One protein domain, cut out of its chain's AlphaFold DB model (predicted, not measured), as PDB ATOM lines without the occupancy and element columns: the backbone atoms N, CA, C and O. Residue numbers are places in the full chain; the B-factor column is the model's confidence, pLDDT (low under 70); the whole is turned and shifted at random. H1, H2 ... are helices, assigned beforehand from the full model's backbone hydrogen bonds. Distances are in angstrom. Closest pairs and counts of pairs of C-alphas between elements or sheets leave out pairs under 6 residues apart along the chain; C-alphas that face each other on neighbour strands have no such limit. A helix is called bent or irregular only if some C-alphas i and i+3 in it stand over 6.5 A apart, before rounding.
ATOM      1  N   PHE A 416    -140.278 126.106  16.401       87.56
ATOM      2  CA  PHE A 416    -141.071 125.280  15.483       87.56
ATOM      3  C   PHE A 416    -142.515 125.759  15.353       87.56
ATOM      4  O   PHE A 416    -142.970 126.025  14.244       87.56
ATOM      5  N   ARG A 417    -143.223 125.923  16.476       86.12
ATOM      6  CA  ARG A 417    -144.627 126.354  16.466       86.12
ATOM      7  C   ARG A 417    -144.770 127.740  15.839       86.12
ATOM      8  O   ARG A 417    -145.675 127.950  15.041       86.12
ATOM      9  N   THR A 418    -143.856 128.656  16.155       89.19
ATOM     10  CA  THR A 418    -143.831 130.002  15.567       89.19
ATOM     11  C   THR A 418    -143.672 129.952  14.049       89.19
ATOM     12  O   THR A 418    -144.450 130.578  13.332       89.19
ATOM     13  N   GLN A 419    -142.701 129.188  13.541       90.44
ATOM     14  CA  GLN A 419    -142.460 129.100  12.098       90.44
ATOM     15  C   GLN A 419    -143.578 128.356  11.366       90.44
ATOM     16  O   GLN A 419    -143.988 128.779  10.289       90.44
ATOM     17  N   LEU A 420    -144.150 127.322  11.985       90.81
ATOM     18  CA  LEU A 420    -145.314 126.623  11.458       90.81
ATOM     19  C   LEU A 420    -146.525 127.558  11.318       90.81
ATOM     20  O   LEU A 420    -147.142 127.599  10.258       90.81
ATOM     21  N   ILE A 421    -146.835 128.357  12.347       91.56
ATOM     22  CA  ILE A 421    -147.930 129.341  12.296       91.56
ATOM     23  C   ILE A 421    -147.664 130.399  11.221       91.56
ATOM     24  O   ILE A 421    -148.578 130.734  10.463       91.56
ATOM     25  N   ASN A 422    -146.431 130.904  11.120       92.31
ATOM     26  CA  ASN A 422    -146.052 131.878  10.096       92.31
ATOM     27  C   ASN A 422    -146.241 131.313   8.684       92.31
ATOM     28  O   ASN A 422    -146.837 131.978   7.836       92.31
ATOM     29  N   THR A 423    -145.772 130.089   8.434       93.06
ATOM     30  CA  THR A 423    -145.926 129.418   7.140       93.06
ATOM     31  C   THR A 423    -147.384 129.118   6.825       93.06
ATOM     32  O   THR A 423    -147.830 129.432   5.725       93.06
ATOM     33  N   ALA A 424    -148.150 128.590   7.779       93.50
ATOM     34  CA  ALA A 424    -149.566 128.297   7.587       93.50
ATOM     35  C   ALA A 424    -150.380 129.565   7.281       93.50
ATOM     36  O   ALA A 424    -151.163 129.593   6.330       93.50
ATOM     37  N   SER A 425    -150.140 130.644   8.031       92.81
ATOM     38  CA  SER A 425    -150.804 131.937   7.820       92.81
ATOM     39  C   SER A 425    -150.431 132.544   6.466       92.81
ATOM     40  O   SER A 425    -151.302 133.024   5.738       92.81
ATOM     41  N   ALA A 426    -149.143 132.504   6.104       92.56
ATOM     42  CA  ALA A 426    -148.664 132.988   4.813       92.56
ATOM     43  C   ALA A 426    -149.259 132.180   3.650       92.56
ATOM     44  O   ALA A 426    -149.650 132.768   2.645       92.56
ATOM     45  N   TYR A 427    -149.383 130.859   3.803       94.88
ATOM     46  CA  TYR A 427    -149.979 129.988   2.797       94.88
ATOM     47  C   TYR A 427    -151.453 130.307   2.560       94.88
ATOM     48  O   TYR A 427    -151.825 130.628   1.432       94.88
ATOM     49  N   ILE A 428    -152.275 130.298   3.614       93.00
ATOM     50  CA  ILE A 428    -153.717 130.570   3.513       93.00
ATOM     51  C   ILE A 428    -153.972 131.968   2.936       93.00
ATOM     52  O   ILE A 428    -154.775 132.137   2.013       93.00
ATOM     53  N   SER A 429    -153.253 132.974   3.446       92.00
ATOM     54  CA  SER A 429    -153.343 134.349   2.946       92.00
ATOM     55  C   SER A 429    -152.920 134.445   1.479       92.00
ATOM     56  O   SER A 429    -153.600 135.086   0.675       92.00
ATOM     57  N   GLY A 430    -151.835 133.766   1.099       93.88
ATOM     58  CA  GLY A 430    -151.339 133.717  -0.273       93.88
ATOM     59  C   GLY A 430    -152.324 133.063  -1.237       93.88
ATOM     60  O   GLY A 430    -152.615 133.644  -2.280       93.88
ATOM     61  N   GLN A 431    -152.881 131.902  -0.886       94.75
ATOM     62  CA  GLN A 431    -153.867 131.193  -1.708       94.75
ATOM     63  C   GLN A 431    -155.154 132.008  -1.877       94.75
ATOM     64  O   GLN A 431    -155.640 132.177  -2.997       94.75
ATOM     65  N   SER A 432    -155.649 132.607  -0.790       91.50
ATOM     66  CA  SER A 432    -156.827 133.484  -0.823       91.50
ATOM     67  C   SER A 432    -156.593 134.721  -1.696       91.50
ATOM     68  O   SER A 432    -157.419 135.054  -2.545       91.50
ATOM     69  N   SER A 433    -155.435 135.374  -1.538       92.44
ATOM     70  CA  SER A 433    -155.051 136.546  -2.336       92.44
ATOM     71  C   SER A 433    -154.915 136.201  -3.820       92.44
ATOM     72  O   SER A 433    -155.351 136.969  -4.673       92.44
ATOM     73  N   ASN A 434    -154.327 135.041  -4.134       93.81
ATOM     74  CA  ASN A 434    -154.192 134.558  -5.505       93.81
ATOM     75  C   ASN A 434    -155.559 134.281  -6.133       93.81
ATOM     76  O   ASN A 434    -155.810 134.750  -7.235       93.81
ATOM     77  N   LYS A 435    -156.462 133.596  -5.423       92.94
ATOM     78  CA  LYS A 435    -157.813 133.309  -5.919       92.94
ATOM     79  C   LYS A 435    -158.580 134.586  -6.273       92.94
ATOM     80  O   LYS A 435    -159.050 134.711  -7.398       92.94
ATOM     81  N   LEU A 436    -158.640 135.546  -5.346       91.06
ATOM     82  CA  LEU A 436    -159.317 136.832  -5.569       91.06
ATOM     83  C   LEU A 436    -158.710 137.606  -6.743       91.06
ATOM     84  O   LEU A 436    -159.419 138.229  -7.529       91.06
ATOM     85  N   PHE A 437    -157.386 137.575  -6.871       92.75
ATOM     86  CA  PHE A 437    -156.707 138.229  -7.978       92.75
ATOM     87  C   PHE A 437    -157.022 137.575  -9.331       92.75
ATOM     88  O   PHE A 437    -157.306 138.284 -10.290       92.75
ATOM     89  N   GLU A 438    -157.006 136.244  -9.420       91.69
ATOM     90  CA  GLU A 438    -157.319 135.514 -10.659       91.69
ATOM     91  C   GLU A 438    -158.784 135.705 -11.098       91.69
ATOM     92  O   GLU A 438    -159.074 135.743 -12.299       91.69
ATOM     93  N   GLU A 439    -159.706 135.868 -10.142       91.75
ATOM     94  CA  GLU A 439    -161.098 136.261 -10.402       91.75
ATOM     95  C   GLU A 439    -161.155 137.657 -11.047       91.75
ATOM     96  O   GLU A 439    -161.678 137.794 -12.154       91.75
ATOM     97  N   LEU A 440    -160.504 138.661 -10.445       91.75
ATOM     98  CA  LEU A 440    -160.433 140.027 -10.990       91.75
ATOM     99  C   LEU A 440    -159.761 140.093 -12.368       91.75
ATOM    100  O   LEU A 440    -160.219 140.808 -13.255       91.75
ATOM    101  N   VAL A 441    -158.675 139.345 -12.572       91.06
ATOM    102  CA  VAL A 441    -157.998 139.235 -13.874       91.06
ATOM    103  C   VAL A 441    -158.943 138.666 -14.928       91.06
ATOM    104  O   VAL A 441    -158.990 139.163 -16.053       91.06
ATOM    105  N   SER A 442    -159.723 137.646 -14.563       90.25
ATOM    106  CA  SER A 442    -160.695 137.028 -15.467       90.25
ATOM    107  C   SER A 442    -161.850 137.980 -15.808       90.25
ATOM    108  O   SER A 442    -162.325 137.966 -16.943       90.25
ATOM    109  N   GLU A 443    -162.283 138.818 -14.865       90.75
ATOM    110  CA  GLU A 443    -163.281 139.868 -15.107       90.75
ATOM    111  C   GLU A 443    -162.734 140.967 -16.028       90.75
ATOM    112  O   GLU A 443    -163.370 141.309 -17.024       90.75
ATOM    113  N   LEU A 444    -161.525 141.471 -15.756       91.56
ATOM    114  CA  LEU A 444    -160.887 142.517 -16.562       91.56
ATOM    115  C   LEU A 444    -160.612 142.082 -17.999       91.56
ATOM    116  O   LEU A 444    -160.773 142.882 -18.914       91.56
ATOM    117  N   ALA A 445    -160.242 140.820 -18.219       88.19
ATOM    118  CA  ALA A 445    -160.034 140.290 -19.566       88.19
ATOM    119  C   ALA A 445    -161.302 140.351 -20.444       88.19
ATOM    120  O   ALA A 445    -161.198 140.278 -21.667       88.19
ATOM    121  N   ASN A 446    -162.486 140.474 -19.831       88.12
ATOM    122  CA  ASN A 446    -163.785 140.518 -20.503       88.12
ATOM    123  C   ASN A 446    -164.550 141.830 -20.247       88.12
ATOM    124  O   ASN A 446    -165.747 141.896 -20.523       88.12
ATOM    125  N   ILE A 447    -163.898 142.860 -19.694       90.50
ATOM    126  CA  ILE A 447    -164.565 144.123 -19.371       90.50
ATOM    127  C   ILE A 447    -164.996 144.853 -20.648       90.50
ATOM    128  O   ILE A 447    -164.233 144.970 -21.610       90.50
ATOM    129  N   GLU A 448    -166.220 145.378 -20.652       88.31
ATOM    130  CA  GLU A 448    -166.687 146.249 -21.727       88.31
ATOM    131  C   GLU A 448    -166.003 147.620 -21.625       88.31
ATOM    132  O   GLU A 448    -166.046 148.286 -20.587       88.31
ATOM    133  N   ILE A 449    -165.378 148.045 -22.722       89.69
ATOM    134  CA  ILE A 449    -164.725 149.352 -22.848       89.69
ATOM    135  C   ILE A 449    -165.552 150.319 -23.698       89.69
ATOM    136  O   ILE A 449    -166.556 149.953 -24.311       89.69
ATOM    137  N   LEU A 450    -165.131 151.583 -23.740       88.69
ATOM    138  CA  LEU A 450    -165.799 152.602 -24.542       88.69
ATOM    139  C   LEU A 450    -165.485 152.435 -26.032       88.69
ATOM    140  O   LEU A 450    -164.409 151.996 -26.412       88.69
ATOM    141  N   SER A 451    -166.407 152.860 -26.895       85.81
ATOM    142  CA  SER A 451    -166.326 152.632 -28.347       85.81
ATOM    143  C   SER A 451    -165.134 153.285 -29.055       85.81
ATOM    144  O   SER A 451    -164.848 152.936 -30.193       85.81
ATOM    145  N   TYR A 452    -164.491 154.283 -28.439       83.19
ATOM    146  CA  TYR A 452    -163.287 154.925 -28.982       83.19
ATOM    147  C   TYR A 452    -161.991 154.251 -28.511       83.19
ATOM    148  O   TYR A 452    -160.919 154.648 -28.962       83.19
ATOM    149  N   GLN A 453    -162.090 153.308 -27.573       88.44
ATOM    150  CA  GLN A 453    -160.951 152.654 -26.951       88.44
ATOM    151  C   GLN A 453    -160.617 151.340 -27.650       88.44
ATOM    152  O   GLN A 453    -161.511 150.656 -28.151       88.44
ATOM    153  N   THR A 454    -159.336 150.972 -27.651       89.38
ATOM    154  CA  THR A 454    -158.867 149.740 -28.300       89.38
ATOM    155  C   THR A 454    -159.281 148.499 -27.491       89.38
ATOM    156  O   THR A 454    -158.879 148.379 -26.325       89.38
ATOM    157  N   PRO A 455    -160.036 147.540 -28.065       91.94
ATOM    158  CA  PRO A 455    -160.375 146.273 -27.413       91.94
ATOM    159  C   PRO A 455    -159.140 145.461 -27.018       91.94
ATOM    160  O   PRO A 455    -158.134 145.464 -27.725       91.94
ATOM    161  N   PHE A 456    -159.225 144.698 -25.924       91.81
ATOM    162  CA  PHE A 456    -158.081 143.914 -25.446       91.81
ATOM    163  C   PHE A 456    -157.573 142.899 -26.484       91.81
ATOM    164  O   PHE A 456    -156.368 142.734 -26.648       91.81
ATOM    165  N   SER A 457    -158.472 142.260 -27.240       89.12
ATOM    166  CA  SER A 457    -158.094 141.345 -28.326       89.12
ATOM    167  C   SER A 457    -157.298 142.040 -29.430       89.12
ATOM    168  O   SER A 457    -156.287 141.506 -29.872       89.12
ATOM    169  N   GLU A 458    -157.704 143.248 -29.824       89.69
ATOM    170  CA  GLU A 458    -156.991 144.043 -30.834       89.69
ATOM    171  C   GLU A 458    -155.637 144.530 -30.305       89.69
ATOM    172  O   GLU A 458    -154.643 144.524 -31.034       89.69
ATOM    173  N   TYR A 459    -155.558 144.881 -29.015       90.50
ATOM    174  CA  TYR A 459    -154.286 145.175 -28.356       90.50
ATOM    175  C   TYR A 459    -153.324 143.979 -28.440       90.50
ATOM    176  O   TYR A 459    -152.183 144.160 -28.868       90.50
ATOM    177  N   LEU A 460    -153.768 142.764 -28.101       89.69
ATOM    178  CA  LEU A 460    -152.927 141.561 -28.173       89.69
ATOM    179  C   LEU A 460    -152.465 141.273 -29.609       89.69
ATOM    180  O   LEU A 460    -151.272 141.066 -29.845       89.69
ATOM    181  N   GLU A 461    -153.371 141.352 -30.584       88.38
ATOM    182  CA  GLU A 461    -153.040 141.172 -32.003       88.38
ATOM    183  C   GLU A 461    -152.015 142.207 -32.488       88.38
ATOM    184  O   GLU A 461    -151.069 141.856 -33.196       88.38
ATOM    185  N   SER A 462    -152.124 143.465 -32.037       84.31
ATOM    186  CA  SER A 462    -151.149 144.521 -32.350       84.31
ATOM    187  C   SER A 462    -149.736 144.224 -31.828       84.31
ATOM    188  O   SER A 462    -148.752 144.753 -32.349       84.31
ATOM    189  N   LYS A 463    -149.620 143.361 -30.810       83.81
ATOM    190  CA  LYS A 463    -148.350 142.875 -30.252       83.81
ATOM    191  C   LYS A 463    -147.881 141.562 -30.879       83.81
ATOM    192  O   LYS A 463    -146.835 141.050 -30.488       83.81
ATOM    193  N   GLY A 464    -148.620 141.021 -31.849       85.06
ATOM    194  CA  GLY A 464    -148.357 139.703 -32.429       85.06
ATOM    195  C   GLY A 464    -148.619 138.558 -31.447       85.06
ATOM    196  O   GLY A 464    -148.048 137.480 -31.595       85.06
ATOM    197  N   ILE A 465    -149.445 138.803 -30.429       87.06
ATOM    198  CA  ILE A 465    -149.790 137.846 -29.386       87.06
ATOM    199  C   ILE A 465    -151.135 137.199 -29.743       87.06
ATOM    200  O   ILE A 465    -152.101 137.892 -30.058       87.06
ATOM    201  N   ASP A 466    -151.209 135.865 -29.685       84.31
ATOM    202  CA  ASP A 466    -152.436 135.126 -29.988       84.31
ATOM    203  C   ASP A 466    -153.497 135.352 -28.903       84.31
ATOM    204  O   ASP A 466    -153.495 134.730 -27.836       84.31
ATOM    205  N   GLY A 467    -154.436 136.246 -29.204       78.62
ATOM    206  CA  GLY A 467    -155.569 136.562 -28.350       78.62
ATOM    207  C   GLY A 467    -156.595 135.436 -28.223       78.62
ATOM    208  O   GLY A 467    -157.617 135.664 -27.585       78.62
ATOM    209  N   SER A 468    -156.401 134.252 -28.809       80.75
ATOM    210  CA  SER A 468    -157.260 133.078 -28.596       80.75
ATOM    211  C   SER A 468    -156.770 132.150 -27.475       80.75
ATOM    212  O   SER A 468    -157.576 131.386 -26.939       80.75
ATOM    213  N   ASP A 469    -155.505 132.263 -27.050       83.38
ATOM    214  CA  ASP A 469    -154.944 131.467 -25.952       83.38
ATOM    215  C   ASP A 469    -155.493 131.943 -24.584       83.38
ATOM    216  O   ASP A 469    -155.262 133.090 -24.175       83.38
ATOM    217  N   PRO A 470    -156.195 131.079 -23.821       78.81
ATOM    218  CA  PRO A 470    -156.715 131.419 -22.498       78.81
ATOM    219  C   PRO A 470    -155.644 131.851 -21.488       78.81
ATOM    220  O   PRO A 470    -155.934 132.667 -20.613       78.81
ATOM    221  N   ASN A 471    -154.418 131.327 -21.586       77.38
ATOM    222  CA  ASN A 471    -153.325 131.675 -20.671       77.38
ATOM    223  C   ASN A 471    -152.819 133.095 -20.924       77.38
ATOM    224  O   ASN A 471    -152.500 133.832 -19.991       77.38
ATOM    225  N   VAL A 472    -152.786 133.487 -22.195       79.00
ATOM    226  CA  VAL A 472    -152.394 134.821 -22.643       79.00
ATOM    227  C   VAL A 472    -153.470 135.845 -22.301       79.00
ATOM    228  O   VAL A 472    -153.151 136.910 -21.774       79.00
ATOM    229  N   ARG A 473    -154.754 135.506 -22.496       81.62
ATOM    230  CA  ARG A 473    -155.881 136.366 -22.091       81.62
ATOM    231  C   ARG A 473    -155.900 136.687 -20.600       81.62
ATOM    232  O   ARG A 473    -156.440 137.713 -20.214       81.62
ATOM    233  N   LYS A 474    -155.325 135.818 -19.767       84.12
ATOM    234  CA  LYS A 474    -155.198 136.019 -18.315       84.12
ATOM    235  C   LYS A 474    -153.823 136.542 -17.899       84.12
ATOM    236  O   LYS A 474    -153.500 136.570 -16.713       84.12
ATOM    237  N   SER A 475    -152.992 136.969 -18.847       86.00
ATOM    238  CA  SER A 475    -151.705 137.572 -18.529       86.00
ATOM    239  C   SER A 475    -151.921 138.925 -17.856       86.00
ATOM    240  O   SER A 475    -152.246 139.915 -18.509       86.00
ATOM    241  N   TRP A 476    -151.694 138.981 -16.540       86.56
ATOM    242  CA  TRP A 476    -151.721 140.243 -15.796       86.56
ATOM    243  C   TRP A 476    -150.801 141.296 -16.415       86.56
ATOM    244  O   TRP A 476    -151.161 142.468 -16.468       86.56
ATOM    245  N   TYR A 477    -149.634 140.871 -16.905       83.31
ATOM    246  CA  TYR A 477    -148.699 141.762 -17.575       83.31
ATOM    247  C   TYR A 477    -149.380 142.479 -18.747       83.31
ATOM    248  O   TYR A 477    -149.429 143.708 -18.765       83.31
ATOM    249  N   GLU A 478    -150.013 141.726 -19.647       85.56
ATOM    250  CA  GLU A 478    -150.686 142.294 -20.820       85.56
ATOM    251  C   GLU A 478    -151.915 143.124 -20.455       85.56
ATOM    252  O   GLU A 478    -152.102 144.207 -21.001       85.56
ATOM    253  N   ILE A 479    -152.723 142.678 -19.490       89.38
ATOM    254  CA  ILE A 479    -153.893 143.436 -19.017       89.38
ATOM    255  C   ILE A 479    -153.463 144.772 -18.399       89.38
ATOM    256  O   ILE A 479    -154.084 145.806 -18.647       89.38
ATOM    257  N   SER A 480    -152.382 144.770 -17.615       85.81
ATOM    258  CA  SER A 480    -151.851 145.988 -17.002       85.81
ATOM    259  C   SER A 480    -151.317 146.975 -18.045       85.81
ATOM    260  O   SER A 480    -151.524 148.175 -17.898       85.81
ATOM    261  N   ARG A 481    -150.713 146.483 -19.136       80.88
ATOM    262  CA  ARG A 481    -150.242 147.304 -20.264       80.88
ATOM    263  C   ARG A 481    -151.371 147.836 -21.122       80.88
ATOM    264  O   ARG A 481    -151.352 149.000 -21.513       80.88
ATOM    265  N   TRP A 482    -152.370 147.005 -21.377       88.44
ATOM    266  CA  TRP A 482    -153.576 147.426 -22.062       88.44
ATOM    267  C   TRP A 482    -154.261 148.572 -21.309       88.44
ATOM    268  O   TRP A 482    -154.588 149.586 -21.915       88.44
ATOM    269  N   TYR A 483    -154.369 148.488 -19.981       89.06
ATOM    270  CA  TYR A 483    -154.879 149.593 -19.167       89.06
ATOM    271  C   TYR A 483    -154.086 150.896 -19.336       89.06
ATOM    272  O   TYR A 483    -154.686 151.965 -19.429       89.06
ATOM    273  N   GLU A 484    -152.754 150.829 -19.407       78.56
ATOM    274  CA  GLU A 484    -151.940 152.023 -19.654       78.56
ATOM    275  C   GLU A 484    -152.233 152.650 -21.026       78.56
ATOM    276  O   GLU A 484    -152.326 153.873 -21.122       78.56
ATOM    277  N   LEU A 485    -152.460 151.839 -22.066       82.12
ATOM    278  CA  LEU A 485    -152.910 152.338 -23.369       82.12
ATOM    279  C   LEU A 485    -154.258 153.063 -23.239       82.12
ATOM    280  O   LEU A 485    -154.374 154.208 -23.680       82.12
ATOM    281  N   LEU A 486    -155.236 152.447 -22.567       84.81
ATOM    282  CA  LEU A 486    -156.571 153.026 -22.363       84.81
ATOM    283  C   LEU A 486    -156.534 154.407 -21.685       84.81
ATOM    284  O   LEU A 486    -157.401 155.240 -21.955       84.81
ATOM    285  N   LEU A 487    -155.548 154.669 -20.816       79.94
ATOM    286  CA  LEU A 487    -155.359 155.973 -20.160       79.94
ATOM    287  C   LEU A 487    -154.951 157.086 -21.137       79.94
ATOM    288  O   LEU A 487    -155.212 158.260 -20.869       79.94
ATOM    289  N   THR A 488    -154.314 156.736 -22.257       74.31
ATOM    290  CA  THR A 488    -153.835 157.700 -23.263       74.31
ATOM    291  C   THR A 488    -154.889 158.044 -24.316       74.31
ATOM    292  O   THR A 488    -154.830 159.116 -24.928       74.31
ATOM    293  N   GLU A 489    -155.869 157.163 -24.514       78.06
ATOM    294  CA  GLU A 489    -156.893 157.295 -25.546       78.06
ATOM    295  C   GLU A 489    -157.912 158.384 -25.189       78.06
ATOM    296  O   GLU A 489    -158.381 158.508 -24.052       78.06
ATOM    297  N   ARG A 490    -158.265 159.214 -26.176       77.19
ATOM    298  CA  ARG A 490    -159.121 160.387 -25.971       77.19
ATOM    299  C   ARG A 490    -160.527 160.166 -26.543       77.19
ATOM    300  O   ARG A 490    -160.639 159.658 -27.658       77.19
ATOM    301  N   PRO A 491    -161.581 160.608 -25.829       78.31
ATOM    302  CA  PRO A 491    -162.957 160.541 -26.308       78.31
ATOM    303  C   PRO A 491    -163.147 161.215 -27.673       78.31
ATOM    304  O   PRO A 491    -162.616 162.301 -27.927       78.31
ATOM    305  N   SER A 492    -163.960 160.612 -28.536       73.06
ATOM    306  CA  SER A 492    -164.320 161.154 -29.852       73.06
ATOM    307  C   SER A 492    -165.762 161.688 -29.856       73.06
ATOM    308  O   SER A 492    -166.591 161.275 -29.048       73.06
ATOM    309  N   GLY A 493    -166.078 162.637 -30.746       77.81
ATOM    310  CA  GLY A 493    -167.425 163.221 -30.868       77.81
ATOM    311  C   GLY A 493    -167.571 164.637 -30.295       77.81
ATOM    312  O   GLY A 493    -166.596 165.380 -30.193       77.81
ATOM    313  N   GLY A 494    -168.809 165.044 -29.987       78.69
ATOM    314  CA  GLY A 494    -169.125 166.380 -29.465       78.69
ATOM    315  C   GLY A 494    -168.751 166.559 -27.988       78.69
ATOM    316  O   GLY A 494    -168.649 165.588 -27.248       78.69
ATOM    317  N   VAL A 495    -168.598 167.808 -27.525       76.94
ATOM    318  CA  VAL A 495    -168.106 168.143 -26.165       76.94
ATOM    319  C   VAL A 495    -168.882 167.432 -25.043       76.94
ATOM    320  O   VAL A 495    -168.283 166.955 -24.082       76.94
ATOM    321  N   LEU A 496    -170.210 167.324 -25.158       76.25
ATOM    322  CA  LEU A 496    -171.041 166.638 -24.158       76.25
ATOM    323  C   LEU A 496    -170.828 165.116 -24.154       76.25
ATOM    324  O   LEU A 496    -170.798 164.511 -23.081       76.25
ATOM    325  N   ASP A 497    -170.640 164.510 -25.326       78.81
ATOM    326  CA  ASP A 497    -170.360 163.077 -25.453       78.81
ATOM    327  C   ASP A 497    -168.972 162.748 -24.904       78.81
ATOM    328  O   ASP A 497    -168.818 161.771 -24.174       78.81
ATOM    329  N   GLN A 498    -167.989 163.617 -25.160       76.62
ATOM    330  CA  GLN A 498    -166.635 163.489 -24.622       76.62
ATOM    331  C   GLN A 498    -166.615 163.548 -23.090       76.62
ATOM    332  O   GLN A 498    -165.965 162.717 -22.459       76.62
ATOM    333  N   ILE A 499    -167.359 164.483 -22.478       78.50
ATOM    334  CA  ILE A 499    -167.494 164.563 -21.014       78.50
ATOM    335  C   ILE A 499    -168.150 163.289 -20.476       78.50
ATOM    336  O   ILE A 499    -167.634 162.684 -19.542       78.50
ATOM    337  N   LYS A 500    -169.260 162.842 -21.077       83.12
ATOM    338  CA  LYS A 500    -169.976 161.639 -20.627       83.12
ATOM    339  C   LYS A 500    -169.101 160.386 -20.713       83.12
ATOM    340  O   LYS A 500    -169.069 159.600 -19.772       83.12
ATOM    341  N   GLN A 501    -168.389 160.205 -21.821       81.88
ATOM    342  CA  GLN A 501    -167.462 159.093 -22.027       81.88
ATOM    343  C   GLN A 501    -166.302 159.131 -21.025       81.88
ATOM    344  O   GLN A 501    -166.002 158.120 -20.394       81.88
ATOM    345  N   TYR A 502    -165.708 160.305 -20.804       81.44
ATOM    346  CA  TYR A 502    -164.655 160.484 -19.806       81.44
ATOM    347  C   TYR A 502    -165.133 160.155 -18.383       81.44
ATOM    348  O   TYR A 502    -164.443 159.458 -17.640       81.44
ATOM    349  N   GLU A 503    -166.335 160.600 -18.015       84.00
ATOM    350  CA  GLU A 503    -166.942 160.304 -16.716       84.00
ATOM    351  C   GLU A 503    -167.222 158.805 -16.532       84.00
ATOM    352  O   GLU A 503    -166.966 158.273 -15.449       84.00
ATOM    353  N   ILE A 504    -167.669 158.101 -17.585       85.56
ATOM    354  CA  ILE A 504    -167.863 156.643 -17.546       85.56
ATOM    355  C   ILE A 504    -166.531 155.927 -17.304       85.56
ATOM    356  O   ILE A 504    -166.433 155.092 -16.403       85.56
ATOM    357  N   PHE A 505    -165.490 156.277 -18.063       86.94
ATOM    358  CA  PHE A 505    -164.171 155.675 -17.889       86.94
ATOM    359  C   PHE A 505    -163.643 155.897 -16.467       86.94
ATOM    360  O   PHE A 505    -163.245 154.946 -15.795       86.94
ATOM    361  N   LYS A 506    -163.706 157.139 -15.976       85.94
ATOM    362  CA  LYS A 506    -163.186 157.533 -14.664       85.94
ATOM    363  C   LYS A 506    -163.911 156.863 -13.494       85.94
ATOM    364  O   LYS A 506    -163.259 156.516 -12.509       85.94
ATOM    365  N   HIS A 507    -165.230 156.689 -13.581       89.12
ATOM    366  CA  HIS A 507    -166.040 156.201 -12.459       89.12
ATOM    367  C   HIS A 507    -166.370 154.706 -12.507       89.12
ATOM    368  O   HIS A 507    -166.674 154.148 -11.455       89.12
ATOM    369  N   PHE A 508    -166.282 154.044 -13.666       86.94
ATOM    370  CA  PHE A 508    -166.681 152.635 -13.799       86.94
ATOM    371  C   PHE A 508    -165.559 151.709 -14.277       86.94
ATOM    372  O   PHE A 508    -165.419 150.619 -13.732       86.94
ATOM    373  N   ILE A 509    -164.731 152.136 -15.236       88.81
ATOM    374  CA  ILE A 509    -163.677 151.282 -15.814       88.81
ATOM    375  C   ILE A 509    -162.374 151.420 -15.017       88.81
ATOM    376  O   ILE A 509    -161.829 150.443 -14.505       88.81
ATOM    377  N   GLN A 510    -161.889 152.651 -14.843       88.50
ATOM    378  CA  GLN A 510    -160.625 152.949 -14.168       88.50
ATOM    379  C   GLN A 510    -160.530 152.383 -12.732       88.50
ATOM    380  O   GLN A 510    -159.456 151.895 -12.361       88.50
ATOM    381  N   PRO A 511    -161.591 152.413 -11.896       92.06
ATOM    382  CA  PRO A 511    -161.527 151.854 -10.547       92.06
ATOM    383  C   PRO A 511    -161.276 150.341 -10.515       92.06
ATOM    384  O   PRO A 511    -160.559 149.886  -9.626       92.06
ATOM    385  N   GLN A 512    -161.790 149.580 -11.490       91.12
ATOM    386  CA  GLN A 512    -161.598 148.124 -11.562       91.12
ATOM    387  C   GLN A 512    -160.125 147.771 -11.793       91.12
ATOM    388  O   GLN A 512    -159.547 146.953 -11.079       91.12
ATOM    389  N   PHE A 513    -159.461 148.478 -12.712       89.88
ATOM    390  CA  PHE A 513    -158.022 148.317 -12.931       89.88
ATOM    391  C   PHE A 513    -157.192 148.735 -11.714       89.88
ATOM    392  O   PHE A 513    -156.253 148.036 -11.337       89.88
ATOM    393  N   LYS A 514    -157.546 149.841 -11.046       88.19
ATOM    394  CA  LYS A 514    -156.860 150.272  -9.813       88.19
ATOM    395  C   LYS A 514    -156.994 149.245  -8.684       88.19
ATOM    396  O   LYS A 514    -156.028 149.023  -7.946       88.19
ATOM    397  N   LEU A 515    -158.162 148.611  -8.562       90.19
ATOM    398  CA  LEU A 515    -158.385 147.511  -7.629       90.19
ATOM    399  C   LEU A 515    -157.496 146.313  -7.979       90.19
ATOM    400  O   LEU A 515    -156.784 145.820  -7.107       90.19
ATOM    401  N   ALA A 516    -157.459 145.898  -9.248       89.69
ATOM    402  CA  ALA A 516    -156.628 144.781  -9.690       89.69
ATOM    403  C   ALA A 516    -155.122 145.037  -9.521       89.69
ATOM    404  O   ALA A 516    -154.411 144.131  -9.102       89.69
ATOM    405  N   ILE A 517    -154.631 146.264  -9.747       86.75
ATOM    406  CA  ILE A 517    -153.231 146.635  -9.455       86.75
ATOM    407  C   ILE A 517    -152.934 146.460  -7.962       86.75
ATOM    408  O   ILE A 517    -151.931 145.854  -7.589       86.75
ATOM    409  N   SER A 518    -153.830 146.940  -7.096       88.06
ATOM    410  CA  SER A 518    -153.666 146.816  -5.641       88.06
ATOM    411  C   SER A 518    -153.693 145.348  -5.194       88.06
ATOM    412  O   SER A 518    -152.868 144.919  -4.388       88.06
ATOM    413  N   MET A 519    -154.600 144.548  -5.761       89.88
ATOM    414  CA  MET A 519    -154.691 143.111  -5.492       89.88
ATOM    415  C   MET A 519    -153.512 142.323  -6.066       89.88
ATOM    416  O   MET A 519    -153.067 141.366  -5.435       89.88
ATOM    417  N   SER A 520    -152.957 142.746  -7.204       89.19
ATOM    418  CA  SER A 520    -151.731 142.182  -7.773       89.19
ATOM    419  C   SER A 520    -150.574 142.322  -6.793       89.19
ATOM    420  O   SER A 520    -149.862 141.353  -6.538       89.19
ATOM    421  N   TYR A 521    -150.418 143.499  -6.177       89.44
ATOM    422  CA  TYR A 521    -149.404 143.709  -5.146       89.44
ATOM    423  C   TYR A 521    -149.621 142.795  -3.935       89.44
ATOM    424  O   TYR A 521    -148.686 142.110  -3.517       89.44
ATOM    425  N   ILE A 522    -150.849 142.718  -3.410       89.81
ATOM    426  CA  ILE A 522    -151.186 141.842  -2.272       89.81
ATOM    427  C   ILE A 522    -150.887 140.372  -2.607       89.81
ATOM    428  O   ILE A 522    -150.284 139.659  -1.799       89.81
ATOM    429  N   ARG A 523    -151.229 139.920  -3.820       91.44
ATOM    430  CA  ARG A 523    -150.862 138.594  -4.323       91.44
ATOM    431  C   ARG A 523    -149.348 138.427  -4.395       91.44
ATOM    432  O   ARG A 523    -148.840 137.456  -3.853       91.44
ATOM    433  N   SER A 524    -148.604 139.329  -5.032       90.44
ATOM    434  CA  SER A 524    -147.137 139.239  -5.108       90.44
ATOM    435  C   SER A 524    -146.505 139.141  -3.719       90.44
ATOM    436  O   SER A 524    -145.605 138.328  -3.501       90.44
ATOM    437  N   LEU A 525    -147.019 139.924  -2.769       88.31
ATOM    438  CA  LEU A 525    -146.551 139.969  -1.393       88.31
ATOM    439  C   LEU A 525    -146.762 138.639  -0.660       88.31
ATOM    440  O   LEU A 525    -145.868 138.224   0.075       88.31
ATOM    441  N   ASN A 526    -147.917 137.995  -0.828       88.56
ATOM    442  CA  ASN A 526    -148.323 136.846  -0.005       88.56
ATOM    443  C   ASN A 526    -148.215 135.492  -0.722       88.56
ATOM    444  O   ASN A 526    -148.025 134.469  -0.074       88.56
ATOM    445  N   TYR A 527    -148.330 135.471  -2.049       91.31
ATOM    446  CA  TYR A 527    -148.348 134.254  -2.861       91.31
ATOM    447  C   TYR A 527    -146.993 133.940  -3.494       91.31
ATOM    448  O   TYR A 527    -146.550 132.794  -3.443       91.31
ATOM    449  N   SER A 528    -146.339 134.951  -4.077       89.81
ATOM    450  CA  SER A 528    -145.098 134.771  -4.846       89.81
ATOM    451  C   SER A 528    -143.834 134.913  -3.999       89.81
ATOM    452  O   SER A 528    -142.856 134.217  -4.255       89.81
ATOM    453  N   LEU A 529    -143.827 135.784  -2.986       88.94
ATOM    454  CA  LEU A 529    -142.643 135.974  -2.147       88.94
ATOM    455  C   LEU A 529    -142.551 134.954  -0.995       88.94
ATOM    456  O   LEU A 529    -143.480 134.856  -0.192       88.94
ATOM    457  N   PRO A 530    -141.410 134.258  -0.841       84.00
ATOM    458  CA  PRO A 530    -141.176 133.281   0.224       84.00
ATOM    459  C   PRO A 530    -140.752 133.955   1.544       84.00
ATOM    460  O   PRO A 530    -139.636 133.786   2.019       84.00
ATOM    461  N   TYR A 531    -141.605 134.800   2.128       86.12
ATOM    462  CA  TYR A 531    -141.378 135.364   3.469       86.12
ATOM    463  C   TYR A 531    -142.718 135.767   4.107       86.12
ATOM    464  O   TYR A 531    -143.614 136.211   3.386       86.12
ATOM    465  N   PRO A 532    -142.918 135.667   5.436       82.06
ATOM    466  CA  PRO A 532    -142.014 135.136   6.467       82.06
ATOM    467  C   PRO A 532    -141.871 133.608   6.459       82.06
ATOM    468  O   PRO A 532    -141.105 133.069   7.245       82.06
ATOM    469  N   SER A 533    -142.612 132.921   5.590       83.81
ATOM    470  CA  SER A 533    -142.490 131.482   5.361       83.81
ATOM    471  C   SER A 533    -141.175 131.126   4.665       83.81
ATOM    472  O   SER A 533    -140.651 131.928   3.897       83.81
ATOM    473  N   VAL A 534    -140.698 129.896   4.862       81.75
ATOM    474  CA  VAL A 534    -139.571 129.333   4.105       81.75
ATOM    475  C   VAL A 534    -139.907 129.244   2.609       81.75
ATOM    476  O   VAL A 534    -139.107 129.616   1.762       81.75
ATOM    477  N   TYR A 535    -141.136 128.851   2.272       87.94
ATOM    478  CA  TYR A 535    -141.617 128.764   0.891       87.94
ATOM    479  C   TYR A 535    -142.644 129.844   0.577       87.94
ATOM    480  O   TYR A 535    -143.403 130.268   1.453       87.94
ATOM    481  N   SER A 536    -142.729 130.234  -0.694       90.31
ATOM    482  CA  SER A 536    -143.860 131.011  -1.195       90.31
ATOM    483  C   SER A 536    -145.127 130.151  -1.150       90.31
ATOM    484  O   SER A 536    -145.053 128.919  -1.232       90.31
ATOM    485  N   ALA A 537    -146.304 130.771  -1.029       92.19
ATOM    486  CA  ALA A 537    -147.547 130.000  -1.000       92.19
ATOM    487  C   ALA A 537    -147.764 129.213  -2.305       92.19
ATOM    488  O   ALA A 537    -148.329 128.121  -2.270       92.19
ATOM    489  N   ALA A 538    -147.249 129.732  -3.426       91.19
ATOM    490  CA  ALA A 538    -147.236 129.052  -4.720       91.19
ATOM    491  C   ALA A 538    -146.509 127.698  -4.684       91.19
ATOM    492  O   ALA A 538    -146.938 126.748  -5.333       91.19
ATOM    493  N   ASN A 539    -145.432 127.601  -3.902       91.31
ATOM    494  CA  ASN A 539    -144.527 126.455  -3.924       91.31
ATOM    495  C   ASN A 539    -144.694 125.509  -2.731       91.31
ATOM    496  O   ASN A 539    -144.151 124.407  -2.757       91.31
ATOM    497  N   LEU A 540    -145.454 125.888  -1.695       91.81
ATOM    498  CA  LEU A 540    -145.573 125.074  -0.482       91.81
ATOM    499  C   LEU A 540    -146.023 123.639  -0.775       91.81
ATOM    500  O   LEU A 540    -145.428 122.703  -0.259       91.81
ATOM    501  N   ARG A 541    -147.037 123.457  -1.630       93.75
ATOM    502  CA  ARG A 541    -147.568 122.127  -1.966       93.75
ATOM    503  C   ARG A 541    -146.514 121.214  -2.598       93.75
ATOM    504  O   ARG A 541    -146.579 120.008  -2.407       93.75
ATOM    505  N   PHE A 542    -145.550 121.769  -3.329       91.62
ATOM    506  CA  PHE A 542    -144.474 120.976  -3.921       91.62
ATOM    507  C   PHE A 542    -143.524 120.423  -2.848       91.62
ATOM    508  O   PHE A 542    -143.120 119.267  -2.927       91.62
ATOM    509  N   TYR A 543    -143.202 121.228  -1.832       90.38
ATOM    510  CA  TYR A 543    -142.223 120.866  -0.801       90.38
ATOM    511  C   TYR A 543    -142.826 120.203   0.444       90.38
ATOM    512  O   TYR A 543    -142.141 119.440   1.116       90.38
ATOM    513  N   ALA A 544    -144.089 120.491   0.758       93.25
ATOM    514  CA  ALA A 544    -144.806 120.016   1.941       93.25
ATOM    515  C   ALA A 544    -146.288 119.715   1.610       93.25
ATOM    516  O   ALA A 544    -147.194 120.371   2.140       93.25
ATOM    517  N   PRO A 545    -146.568 118.754   0.706       94.62
ATOM    518  CA  PRO A 545    -147.915 118.485   0.197       94.62
ATOM    519  C   PRO A 545    -148.927 118.138   1.291       94.62
ATOM    520  O   PRO A 545    -150.030 118.670   1.267       94.62
ATOM    521  N   GLN A 546    -148.559 117.329   2.293       94.31
ATOM    522  CA  GLN A 546    -149.512 116.968   3.353       94.31
ATOM    523  C   GLN A 546    -149.918 118.170   4.207       94.31
ATOM    524  O   GLN A 546    -151.067 118.263   4.629       94.31
ATOM    525  N   MET A 547    -148.983 119.084   4.480       94.81
ATOM    526  CA  MET A 547    -149.304 120.317   5.190       94.81
ATOM    527  C   MET A 547    -150.186 121.222   4.332       94.81
ATOM    528  O   MET A 547    -151.149 121.773   4.851       94.81
ATOM    529  N   ALA A 548    -149.900 121.343   3.034       95.38
ATOM    530  CA  ALA A 548    -150.746 122.097   2.113       95.38
ATOM    531  C   ALA A 548    -152.182 121.545   2.072       95.38
ATOM    532  O   ALA A 548    -153.118 122.323   2.203       95.38
ATOM    533  N   ASP A 549    -152.361 120.224   1.996       95.94
ATOM    534  CA  ASP A 549    -153.688 119.592   1.979       95.94
ATOM    535  C   ASP A 549    -154.476 119.866   3.274       95.94
ATOM    536  O   ASP A 549    -155.644 120.239   3.223       95.94
ATOM    537  N   ILE A 550    -153.823 119.776   4.441       95.50
ATOM    538  CA  ILE A 550    -154.452 120.110   5.733       95.50
ATOM    539  C   ILE A 550    -154.879 121.588   5.781       95.50
ATOM    540  O   ILE A 550    -155.916 121.921   6.353       95.50
ATOM    541  N   LEU A 551    -154.083 122.495   5.208       95.06
ATOM    542  CA  LEU A 551    -154.391 123.927   5.191       95.06
ATOM    543  C   LEU A 551    -155.457 124.289   4.144       95.06
ATOM    544  O   LEU A 551    -156.251 125.201   4.381       95.06
ATOM    545  N   ASP A 552    -155.516 123.572   3.022       94.62
ATOM    546  CA  ASP A 552    -156.585 123.694   2.025       94.62
ATOM    547  C   ASP A 552    -157.947 123.322   2.626       94.62
ATOM    548  O   ASP A 552    -158.936 124.026   2.397       94.62
ATOM    549  N   ASP A 553    -157.990 122.292   3.478       92.88
ATOM    550  CA  ASP A 553    -159.204 121.916   4.205       92.88
ATOM    551  C   ASP A 553    -159.716 123.067   5.085       92.88
ATOM    552  O   ASP A 553    -160.924 123.316   5.114       92.88
ATOM    553  N   VAL A 554    -158.829 123.832   5.737       92.00
ATOM    554  CA  VAL A 554    -159.216 125.022   6.524       92.00
ATOM    555  C   VAL A 554    -159.889 126.072   5.640       92.00
ATOM    556  O   VAL A 554    -160.907 126.643   6.032       92.00
ATOM    557  N   MET A 555    -159.356 126.312   4.439       89.31
ATOM    558  CA  MET A 555    -159.907 127.292   3.492       89.31
ATOM    559  C   MET A 555    -161.229 126.846   2.855       89.31
ATOM    560  O   MET A 555    -162.014 127.689   2.424       89.31
ATOM    561  N   SER A 556    -161.477 125.537   2.776       87.62
ATOM    562  CA  SER A 556    -162.721 124.978   2.228       87.62
ATOM    563  C   SER A 556    -163.923 125.112   3.174       87.62
ATOM    564  O   SER A 556    -165.074 125.009   2.743       87.62
ATOM    565  N   GLN A 557    -163.667 125.346   4.464       85.94
ATOM    566  CA  GLN A 557    -164.687 125.400   5.508       85.94
ATOM    567  C   GLN A 557    -165.254 126.819   5.709       85.94
ATOM    568  O   GLN A 557    -164.615 127.811   5.356       85.94
ATOM    569  N   PRO A 558    -166.459 126.953   6.303       81.31
ATOM    570  CA  PRO A 558    -167.055 128.258   6.585       81.31
ATOM    571  C   PRO A 558    -166.162 129.138   7.470       81.31
ATOM    572  O   PRO A 558    -165.663 128.699   8.508       81.31
ATOM    573  N   SER A 559    -166.037 130.419   7.110       79.25
ATOM    574  CA  SER A 559    -165.173 131.389   7.803       79.25
ATOM    575  C   SER A 559    -165.572 131.668   9.256       79.25
ATOM    576  O   SER A 559    -164.752 132.157  10.028       79.25
ATOM    577  N   THR A 560    -166.800 131.323   9.660       82.31
ATOM    578  CA  THR A 560    -167.303 131.523  11.030       82.31
ATOM    579  C   THR A 560    -166.493 130.783  12.093       82.31
ATOM    580  O   THR A 560    -166.488 131.220  13.237       82.31
ATOM    581  N   ASN A 561    -165.789 129.706  11.723       86.06
ATOM    582  CA  ASN A 561    -164.961 128.906  12.633       86.06
ATOM    583  C   ASN A 561    -163.467 128.935  12.260       86.06
ATOM    584  O   ASN A 561    -162.723 128.034  12.645       86.06
ATOM    585  N   PHE A 562    -163.018 129.946  11.502       88.06
ATOM    586  CA  PHE A 562    -161.662 129.979  10.944       88.06
ATOM    587  C   PHE A 562    -160.568 129.781  12.002       88.06
ATOM    588  O   PHE A 562    -159.729 128.904  11.832       88.06
ATOM    589  N   ASP A 563    -160.603 130.524  13.112       89.12
ATOM    590  CA  ASP A 563    -159.560 130.441  14.145       89.12
ATOM    591  C   ASP A 563    -159.485 129.050  14.789       89.12
ATOM    592  O   ASP A 563    -158.395 128.523  15.020       89.12
ATOM    593  N   GLN A 564    -160.638 128.423  15.040       90.94
ATOM    594  CA  GLN A 564    -160.706 127.076  15.604       90.94
ATOM    595  C   GLN A 564    -160.169 126.035  14.614       90.94
ATOM    596  O   GLN A 564    -159.360 125.186  14.988       90.94
ATOM    597  N   ASN A 565    -160.584 126.126  13.350       91.19
ATOM    598  CA  ASN A 565    -160.137 125.228  12.286       91.19
ATOM    599  C   ASN A 565    -158.636 125.379  12.026       91.19
ATOM    600  O   ASN A 565    -157.929 124.385  11.876       91.19
ATOM    601  N   PHE A 566    -158.139 126.615  12.040       93.00
ATOM    602  CA  PHE A 566    -156.725 126.922  11.900       93.00
ATOM    603  C   PHE A 566    -155.911 126.312  13.043       93.00
ATOM    604  O   PHE A 566    -154.957 125.587  12.780       93.00
ATOM    605  N   GLN A 567    -156.294 126.523  14.308       93.25
ATOM    606  CA  GLN A 567    -155.578 125.913  15.436       93.25
ATOM    607  C   GLN A 567    -155.627 124.381  15.393       93.25
ATOM    608  O   GLN A 567    -154.596 123.743  15.598       93.25
ATOM    609  N   SER A 568    -156.775 123.793  15.045       93.31
ATOM    610  CA  SER A 568    -156.904 122.339  14.888       93.31
ATOM    611  C   SER A 568    -155.991 121.792  13.783       93.31
ATOM    612  O   SER A 568    -155.361 120.751  13.965       93.31
ATOM    613  N   ALA A 569    -155.841 122.515  12.670       94.50
ATOM    614  CA  ALA A 569    -154.895 122.173  11.611       94.50
ATOM    615  C   ALA A 569    -153.437 122.233  12.095       94.50
ATOM    616  O   ALA A 569    -152.677 121.295  11.848       94.50
ATOM    617  N   ILE A 570    -153.051 123.288  12.825       93.38
ATOM    618  CA  ILE A 570    -151.710 123.398  13.424       93.38
ATOM    619  C   ILE A 570    -151.438 122.216  14.361       93.38
ATOM    620  O   ILE A 570    -150.391 121.578  14.254       93.38
ATOM    621  N   GLU A 571    -152.375 121.891  15.252       89.75
ATOM    622  CA  GLU A 571    -152.253 120.757  16.174       89.75
ATOM    623  C   GLU A 571    -152.156 119.421  15.431       89.75
ATOM    624  O   GLU A 571    -151.292 118.610  15.756       89.75
ATOM    625  N   SER A 572    -152.955 119.225  14.378       93.94
ATOM    626  CA  SER A 572    -152.896 118.026  13.536       93.94
ATOM    627  C   SER A 572    -151.539 117.864  12.846       93.94
ATOM    628  O   SER A 572    -150.987 116.762  12.810       93.94
ATOM    629  N   ILE A 573    -150.963 118.955  12.324       90.50
ATOM    630  CA  ILE A 573    -149.630 118.941  11.705       90.50
ATOM    631  C   ILE A 573    -148.564 118.583  12.745       90.50
ATOM    632  O   ILE A 573    -147.722 117.725  12.476       90.50
ATOM    633  N   ILE A 574    -148.610 119.193  13.937       85.31
ATOM    634  CA  ILE A 574    -147.677 118.891  15.033       85.31
ATOM    635  C   ILE A 574    -147.795 117.421  15.445       85.31
ATOM    636  O   ILE A 574    -146.783 116.729  15.539       85.31
ATOM    637  N   GLU A 575    -149.014 116.919  15.648       84.19
ATOM    638  CA  GLU A 575    -149.261 115.534  16.048       84.19
ATOM    639  C   GLU A 575    -148.731 114.544  15.002       84.19
ATOM    640  O   GLU A 575    -148.045 113.580  15.351       84.19
ATOM    641  N   LYS A 576    -148.997 114.790  13.712       88.06
ATOM    642  CA  LYS A 576    -148.458 113.969  12.619       88.06
ATOM    643  C   LYS A 576    -146.934 114.008  12.600       88.06
ATOM    644  O   LYS A 576    -146.315 112.952  12.512       88.06
ATOM    645  N   ALA A 577    -146.334 115.189  12.748       83.56
ATOM    646  CA  ALA A 577    -144.885 115.360  12.749       83.56
ATOM    647  C   ALA A 577    -144.204 114.679  13.947       83.56
ATOM    648  O   ALA A 577    -143.103 114.156  13.820       83.56
ATOM    649  N   MET A 578    -144.859 114.623  15.108       76.62
ATOM    650  CA  MET A 578    -144.346 113.885  16.267       76.62
ATOM    651  C   MET A 578    -144.412 112.360  16.087       76.62
ATOM    652  O   MET A 578    -143.657 111.644  16.739       76.62
ATOM    653  N   LYS A 579    -145.295 111.857  15.215       79.00
ATOM    654  CA  LYS A 579    -145.476 110.420  14.942       79.00
ATOM    655  C   LYS A 579    -144.619 109.890  13.787       79.00
ATOM    656  O   LYS A 579    -144.605 108.680  13.565       79.00
ATOM    657  N   THR A 580    -143.931 110.748  13.029       73.38
ATOM    658  CA  THR A 580    -143.100 110.307  11.895       73.38
ATOM    659  C   THR A 580    -141.886 109.511  12.364       73.38
ATOM    660  O   THR A 580    -141.190 109.933  13.286       73.38
TER     661      THR A 580
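This is residues 416 to 580 of the 708 residues of an uncharacterized protein of Vibrio splendidus (UniProt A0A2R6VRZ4). A long, loose rod has two long helices running opposite ways in its middle, H1 and the arm H5b of the bent helix H5, with a smaller group of helices toward each end. The helical hairpin of H7 and H8 packs on the first half of H1, with short H6 before it; at the other end of H1 stand H4, with H2 across it, and short H3, while the arm H5a reaches farther out and touches no helix. The printed part has 165 residues with eight named helices, H1 to H8 in order, and no named strand: the class is all helix. It is loose, with a radius of gyration of the C-alphas of 21.2 A, and spans 74 by 35 by 23 A.

H1, residues 416 to 444, begins at C-alpha 416 at (-141.071, 125.280, 15.483) and is 41.4 A long. H2 is residues 456 to 462, H3 residues 470 to 473, and H4 residues 476 to 488, 19.1 A. H5, residues 495 to 528, was assigned as one helix by its hydrogen bonds but is bent: C-alphas 507 and 510 are 6.5 A apart. Its arms are H5a, residues 495 to 507, 18.3 A, from C-alpha 495 at (-168.106, 168.143, -26.165), and H5b, residues 510 to 528, 25.7 A. H6 is residues 540 to 543 and H7 residues 545 to 556, 16.3 A. H8, residues 559 to 579, is 29.6 A long, ends at C-alpha 579 at (-145.476, 110.420, 14.942), and is irregular: C-alphas 560 and 563 are 8.4 A apart.

H1 is the hub, touching four other helices. It touches H5b at a shallow tilt of 30 degrees, opposite ways; the closest C-alphas, of Gly 430 and Tyr 527, are 4.0 A apart. With residues 424 to 428 it touches H7 at a steep tilt of 60 degrees, closest at Ile 428 and Leu 551, C-alphas 6.9 A apart. H7 and H8 form a hairpin at a shallow tilt of 18 degrees; the C-alphas of Val 554 and Asn 565 are closest, at 5.8 A. H1 and H4 only just touch, only at their ends, with 3 pairs of C-alphas within 8 A, closest at Val 441 and Trp 476, 6.6 A. H2 and H4 touch about perpendicular, at 90 degrees, the C-alphas of Phe 456 and Trp 482 closest at 6.6 A. H6 and H7 touch only at the corner, closest at Arg 541 and Ala 548, C-alphas 5.2 A apart. H3 is close to H4 but not clearly touching, with C-alphas 472 and 478 closest at 7.9 A. Every O i to N i+4 pair is within hydrogen-bond range in H1, H2 and H5a, against 8 of 9 in H4, 14 of 15 in H5b, 7 of 8 in H7 and 15 of 17 in H8; H3 and H6 are too short for such a pair.

The two C-alphas farthest apart, those of Gly 494 and Lys 579, are 75.3 A apart. The printed part has no cut. The links H1 to H2 and H5 to H6 are long, with 11 residues each. The mean pLDDT of the printed part is 87.6, and no printed residue is under 70.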